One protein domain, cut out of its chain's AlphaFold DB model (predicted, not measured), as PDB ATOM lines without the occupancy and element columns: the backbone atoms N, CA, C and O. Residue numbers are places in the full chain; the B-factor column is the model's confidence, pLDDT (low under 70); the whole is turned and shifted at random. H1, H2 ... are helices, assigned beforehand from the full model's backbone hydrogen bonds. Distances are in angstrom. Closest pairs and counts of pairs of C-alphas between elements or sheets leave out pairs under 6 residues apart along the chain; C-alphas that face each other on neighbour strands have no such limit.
ATOM      1  N   ALA A  11      55.351  94.578  72.765       82.38
ATOM      2  CA  ALA A  11      55.485  96.004  72.462       82.38
ATOM      3  C   ALA A  11      54.314  96.549  71.625       82.38
ATOM      4  O   ALA A  11      53.849  97.661  71.864       82.38
ATOM      5  N   ASP A  12      53.799  95.764  70.674       78.75
ATOM      6  CA  ASP A  12      52.620  96.164  69.898       78.75
ATOM      7  C   ASP A  12      51.375  96.213  70.790       78.75
ATOM      8  O   ASP A  12      50.586  97.151  70.713       78.75
ATOM      9  N   LEU A  13      51.203  95.213  71.659       81.44
ATOM     10  CA  LEU A  13      50.108  95.167  72.629       81.44
ATOM     11  C   LEU A  13      50.206  96.309  73.639       81.44
ATOM     12  O   LEU A  13      49.187  96.897  73.978       81.44
ATOM     13  N   ASP A  14      51.417  96.634  74.077       84.69
ATOM     14  CA  ASP A  14      51.716  97.739  74.979       84.69
ATOM     15  C   ASP A  14      51.333  99.084  74.358       84.69
ATOM     16  O   ASP A  14      50.577  99.849  74.954       84.69
ATOM     17  N   ALA A  15      51.764  99.331  73.117       80.88
ATOM     18  CA  ALA A  15      51.419 100.534  72.368       80.88
ATOM     19  C   ALA A  15      49.915 100.628  72.073       80.88
ATOM     20  O   ALA A  15      49.336 101.713  72.109       80.88
ATOM     21  N   VAL A  16      49.270  99.491  71.791       77.62
ATOM     22  CA  VAL A  16      47.823  99.437  71.596       77.62
ATOM     23  C   VAL A  16      47.108  99.727  72.899       77.62
ATOM     24  O   VAL A  16      46.249 100.592  72.913       77.62
ATOM     25  N   ILE A  17      47.411  99.037  73.992       82.88
ATOM     26  CA  ILE A  17      46.692  99.201  75.259       82.88
ATOM     27  C   ILE A  17      46.960 100.593  75.844       82.88
ATOM     28  O   ILE A  17      46.007 101.270  76.244       82.88
ATOM     29  N   GLY A  18      48.211 101.058  75.802       84.00
ATOM     30  CA  GLY A  18      48.642 102.333  76.368       84.00
ATOM     31  C   GLY A  18      48.372 102.384  77.872       84.00
ATOM     32  O   GLY A  18      48.612 101.406  78.584       84.00
ATOM     33  N   ASP A  19      47.806 103.499  78.332       82.44
ATOM     34  CA  ASP A  19      47.450 103.732  79.741       82.44
ATOM     35  C   ASP A  19      46.087 103.132  80.144       82.44
ATOM     36  O   ASP A  19      45.598 103.354  81.252       82.44
ATOM     37  N   ARG A  20      45.425 102.395  79.241       84.94
ATOM     38  CA  ARG A  20      44.129 101.760  79.520       84.94
ATOM     39  C   ARG A  20      44.295 100.530  80.408       84.94
ATOM     40  O   ARG A  20      45.348  99.898  80.431       84.94
ATOM     41  N   ASP A  21      43.205 100.143  81.068       88.00
ATOM     42  CA  ASP A  21      43.164  98.919  81.865       88.00
ATOM     43  C   ASP A  21      43.386  97.675  80.988       88.00
ATOM     44  O   ASP A  21      42.545  97.313  80.157       88.00
ATOM     45  N   HIS A  22      44.522  97.006  81.196       88.12
ATOM     46  CA  HIS A  22      44.922  95.802  80.471       88.12
ATOM     47  C   HIS A  22      43.982  94.621  80.741       88.12
ATOM     48  O   HIS A  22      43.755  93.801  79.849       88.12
ATOM     49  N   LEU A  23      43.371  94.545  81.928       90.19
ATOM     50  CA  LEU A  23      42.441  93.466  82.280       90.19
ATOM     51  C   LEU A  23      41.154  93.534  81.451       90.19
ATOM     52  O   LEU A  23      40.554  92.501  81.129       90.19
ATOM     53  N   GLY A  24      40.764  94.738  81.025       87.00
ATOM     54  CA  GLY A  24      39.637  94.969  80.123       87.00
ATOM     55  C   GLY A  24      39.762  94.212  78.797       87.00
ATOM     56  O   GLY A  24      38.747  93.774  78.244       87.00
ATOM     57  N   PHE A  25      40.993  93.969  78.340       86.75
ATOM     58  CA  PHE A  25      41.302  93.266  77.095       86.75
ATOM     59  C   PHE A  25      41.370  91.743  77.256       86.75
ATOM     60  O   PHE A  25      41.416  91.043  76.249       86.75
ATOM     61  N   LEU A  26      41.311  91.196  78.475       88.81
ATOM     62  CA  LEU A  26      41.323  89.750  78.708       88.81
ATOM     63  C   LEU A  26      39.940  89.121  78.483       88.81
ATOM     64  O   LEU A  26      38.908  89.581  78.986       88.81
ATOM     65  N   ASN A  27      39.913  88.026  77.729       89.38
ATOM     66  CA  ASN A  27      38.733  87.242  77.406       89.38
ATOM     67  C   ASN A  27      38.402  86.283  78.547       89.38
ATOM     68  O   ASN A  27      38.930  85.179  78.630       89.38
ATOM     69  N   THR A  28      37.435  86.677  79.374       89.06
ATOM     70  CA  THR A  28      36.958  85.904  80.531       89.06
ATOM     71  C   THR A  28      36.323  84.554  80.172       89.06
ATOM     72  O   THR A  28      36.107  83.705  81.040       89.06
ATOM     73  N   ARG A  29      35.993  84.331  78.891       87.00
ATOM     74  CA  ARG A  29      35.500  83.039  78.388       87.00
ATOM     75  C   ARG A  29      36.624  82.100  77.947       87.00
ATOM     76  O   ARG A  29      36.332  80.948  77.644       87.00
ATOM     77  N   ASN A  30      37.871  82.569  77.895       89.94
ATOM     78  CA  ASN A  30      39.018  81.749  77.532       89.94
ATOM     79  C   ASN A  30      39.302  80.704  78.626       89.94
ATOM     80  O   ASN A  30      39.149  80.984  79.815       89.94
ATOM     81  N   VAL A  31      39.712  79.504  78.217       90.62
ATOM     82  CA  VAL A  31      40.063  78.413  79.136       90.62
ATOM     83  C   VAL A  31      41.249  78.813  80.016       90.62
ATOM     84  O   VAL A  31      41.135  78.722  81.231       90.62
ATOM     85  N   LEU A  32      42.299  79.399  79.435       91.25
ATOM     86  CA  LEU A  32      43.487  79.871  80.152       91.25
ATOM     87  C   LEU A  32      43.150  80.933  81.208       91.25
ATOM     88  O   LEU A  32      43.721  80.934  82.293       91.25
ATOM     89  N   TYR A  33      42.185  81.815  80.920       92.00
ATOM     90  CA  TYR A  33      41.715  82.811  81.890       92.00
ATOM     91  C   TYR A  33      41.129  82.150  83.146       92.00
ATOM     92  O   TYR A  33      41.306  82.645  84.257       92.00
ATOM     93  N   ARG A  34      40.416  81.032  82.963       91.75
ATOM     94  CA  ARG A  34      39.789  80.273  84.051       91.75
ATOM     95  C   ARG A  34      40.792  79.374  84.769       91.75
ATOM     96  O   ARG A  34      40.727  79.283  85.985       91.75
ATOM     97  N   GLU A  35      41.708  78.743  84.037       93.56
ATOM     98  CA  GLU A  35      42.757  77.878  84.599       93.56
ATOM     99  C   GLU A  35      43.718  78.645  85.509       93.56
ATOM    100  O   GLU A  35      44.104  78.137  86.556       93.56
ATOM    101  N   LEU A  36      44.064  79.880  85.137       91.56
ATOM    102  CA  LEU A  36      44.915  80.756  85.947       91.56
ATOM    103  C   LEU A  36      44.135  81.556  87.002       91.56
ATOM    104  O   LEU A  36      44.718  82.404  87.669       91.56
ATOM    105  N   ASP A  37      42.825  81.316  87.135       91.88
ATOM    106  CA  ASP A  37      41.921  82.037  88.037       91.88
ATOM    107  C   ASP A  37      42.126  83.566  88.010       91.88
ATOM    108  O   ASP A  37      42.131  84.254  89.033       91.88
ATOM    109  N   MET A  38      42.280  84.124  86.800       92.88
ATOM    110  CA  MET A  38      42.623  85.541  86.583       92.88
ATOM    111  C   MET A  38      41.556  86.517  87.095       92.88
ATOM    112  O   MET A  38      41.751  87.730  87.085       92.88
ATOM    113  N   LYS A  39      40.388  86.005  87.496       90.62
ATOM    114  CA  LYS A  39      39.341  86.794  88.139       90.62
ATOM    115  C   LYS A  39      39.677  87.079  89.604       90.62
ATOM    116  O   LYS A  39      39.404  88.184  90.063       90.62
ATOM    117  N   ALA A  40      40.204  86.092  90.327       92.94
ATOM    118  CA  ALA A  40      40.620  86.251  91.719       92.94
ATOM    119  C   ALA A  40      42.062  86.764  91.819       92.94
ATOM    120  O   ALA A  40      42.359  87.580  92.688       92.94
ATOM    121  N   ASN A  41      42.923  86.331  90.894       92.88
ATOM    122  CA  ASN A  41      44.341  86.678  90.831       92.88
ATOM    123  C   ASN A  41      44.661  87.338  89.480       92.88
ATOM    124  O   ASN A  41      45.224  86.692  88.593       92.88
ATOM    125  N   PRO A  42      44.249  88.601  89.268       92.00
ATOM    126  CA  PRO A  42      44.498  89.277  88.004       92.00
ATOM    127  C   PRO A  42      46.007  89.433  87.760       92.00
ATOM    128  O   PRO A  42      46.720  89.855  88.674       92.00
ATOM    129  N   PRO A  43      46.499  89.125  86.547       93.00
ATOM    130  CA  PRO A  43      47.899  89.336  86.211       93.00
ATOM    131  C   PRO A  43      48.233  90.829  86.229       93.00
ATOM    132  O   PRO A  43      47.397  91.684  85.898       93.00
ATOM    133  N   ASP A  44      49.480  91.136  86.568       94.69
ATOM    134  CA  ASP A  44      50.003  92.477  86.349       94.69
ATOM    135  C   ASP A  44      50.077  92.796  84.845       94.69
ATOM    136  O   ASP A  44      49.798  91.966  83.970       94.69
ATOM    137  N   ARG A  45      50.407  94.045  84.534       91.56
ATOM    138  CA  ARG A  45      50.394  94.534  83.159       91.56
ATOM    139  C   ARG A  45      51.393  93.791  82.271       91.56
ATOM    140  O   ARG A  45      51.041  93.416  81.157       91.56
ATOM    141  N   GLU A  46      52.609  93.565  82.754       92.56
ATOM    142  CA  GLU A  46      53.669  92.893  81.996       92.56
ATOM    143  C   GLU A  46      53.285  91.438  81.701       92.56
ATOM    144  O   GLU A  46      53.289  91.003  80.546       92.56
ATOM    145  N   GLN A  47      52.820  90.721  82.724       93.38
ATOM    146  CA  GLN A  47      52.333  89.351  82.609       93.38
ATOM    147  C   GLN A  47      51.142  89.246  81.658       93.38
ATOM    148  O   GLN A  47      51.084  88.334  80.830       93.38
ATOM    149  N   ALA A  48      50.187  90.171  81.741       91.75
ATOM    150  CA  ALA A  48      49.029  90.173  80.859       91.75
ATOM    151  C   ALA A  48      49.437  90.353  79.392       91.75
ATOM    152  O   ALA A  48      48.943  89.619  78.534       91.75
ATOM    153  N   LEU A  49      50.360  91.274  79.102       90.44
ATOM    154  CA  LEU A  49      50.867  91.502  77.748       90.44
ATOM    155  C   LEU A  49      51.601  90.271  77.202       90.44
ATOM    156  O   LEU A  49      51.370  89.874  76.058       90.44
ATOM    157  N   GLU A  50      52.432  89.618  78.017       92.19
ATOM    158  CA  GLU A  50      53.071  88.359  77.632       92.19
ATOM    159  C   GLU A  50      52.052  87.259  77.329       92.19
ATOM    160  O   GLU A  50      52.160  86.564  76.315       92.19
ATOM    161  N   LEU A  51      51.056  87.094  78.203       91.50
ATOM    162  CA  LEU A  51      50.011  86.086  78.055       91.50
ATOM    163  C   LEU A  51      49.184  86.332  76.793       91.50
ATOM    164  O   LEU A  51      48.888  85.378  76.076       91.50
ATOM    165  N   MET A  52      48.858  87.589  76.492       88.19
ATOM    166  CA  MET A  52      48.163  88.000  75.270       88.19
ATOM    167  C   MET A  52      49.006  87.761  74.011       88.19
ATOM    168  O   MET A  52      48.472  87.302  73.002       88.19
ATOM    169  N   SER A  53      50.316  88.024  74.067       86.62
ATOM    170  CA  SER A  53      51.232  87.792  72.942       86.62
ATOM    171  C   SER A  53      51.393  86.297  72.644       86.62
ATOM    172  O   SER A  53      51.276  85.868  71.494       86.62
ATOM    173  N   LYS A  54      51.582  85.482  73.692       88.81
ATOM    174  CA  LYS A  54      51.700  84.015  73.605       88.81
ATOM    175  C   LYS A  54      50.369  83.347  73.243       88.81
ATOM    176  O   LYS A  54      50.361  82.348  72.528       88.81
ATOM    177  N   ASN A  55      49.248  83.902  73.706       88.19
ATOM    178  CA  ASN A  55      47.904  83.361  73.509       88.19
ATOM    179  C   ASN A  55      46.961  84.438  72.948       88.19
ATOM    180  O   ASN A  55      46.129  84.979  73.678       88.19
ATOM    181  N   PRO A  56      46.992  84.725  71.633       82.88
ATOM    182  CA  PRO A  56      46.133  85.752  71.031       82.88
ATOM    183  C   PRO A  56      44.624  85.506  71.212       82.88
ATOM    184  O   PRO A  56      43.815  86.426  71.111       82.88
ATOM    185  N   ASN A  57      44.215  84.263  71.491       85.19
ATOM    186  CA  ASN A  57      42.829  83.902  71.810       85.19
ATOM    187  C   ASN A  57      42.371  84.387  73.205       85.19
ATOM    188  O   ASN A  57      41.167  84.376  73.497       85.19
ATOM    189  N   LEU A  58      43.309  84.785  74.072       88.81
ATOM    190  CA  LEU A  58      43.063  85.362  75.391       88.81
ATOM    191  C   LEU A  58      42.624  86.823  75.282       88.81
ATOM    192  O   LEU A  58      42.065  87.353  76.230       88.81
ATOM    193  N   ILE A  59      42.808  87.466  74.132       86.25
ATOM    194  CA  ILE A  59      42.401  88.853  73.910       86.25
ATOM    195  C   ILE A  59      40.906  88.889  73.541       86.25
ATOM    196  O   ILE A  59      40.453  88.166  72.647       86.25
ATOM    197  N   LYS A  60      40.103  89.729  74.210       81.94
ATOM    198  CA  LYS A  60      38.713  90.009  73.812       81.94
ATOM    199  C   LYS A  60      38.707  90.630  72.419       81.94
ATOM    200  O   LYS A  60      39.372  91.628  72.165       81.94
TER     201      LYS A  60
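This is residues 11 to 60 of the 85 residues of an uncharacterized protein of Acidobacteriia bacterium (UniProt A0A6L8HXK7). Four short helices joined by loops make a small body in which the longest, H4, stands between H1 at one end and H3 at the other. H1 crosses H4 steeply, H2 packs near the first residue of H4, H3 is held out on its loops without touching another helix, and residues 55 to 60 fold back from the end of H4 towards H2. The printed part has 50 residues with four named helices, in the order H1, H2, H3, H4, and no named strand; its class is all helix. It is compact, with a radius of gyration of the C-alphas of 9.9 A and spans of 27 by 18 by 15 A.

H1, residues 11 to 17, touches H4, residues 45 to 54, with the closest C-alphas, those of Leu 13 and Leu 49, 6.3 A apart. Their lines stand at a steep tilt of 65 degrees, and they run opposite ways. H1 and H2, residues 22 to 25, meet only through their link. H2 touches H4, with the C-alphas of His 22 and Arg 45 closest at 6.2 A. H3, residues 31 to 35, is apart from H1, H2 and H4. In H1, H3 and H4 every O i to N i+4 pair is within hydrogen-bond range; H2 is too short for such a pair.

H1 begins at C-alpha 11, (55.485, 96.004, 72.462), and is 9.8 A long from first to last C-alpha. H2 and H3 measure 5.6 A and 6.1 A. H4 measures 14.3 A, from C-alpha 45 at (50.394, 94.534, 83.159) to C-alpha 54 at (51.700, 84.015, 73.605).

The two C-alphas farthest apart, those of Ala 15 and Glu 35, are 27.2 A from each other. The links H1 to H2 and H2 to H3 are tight, and H3 to H4, with 9 residues between them, is short. The printed part has no cut. Its mean pLDDT is 88.3, and no printed residue is under 70.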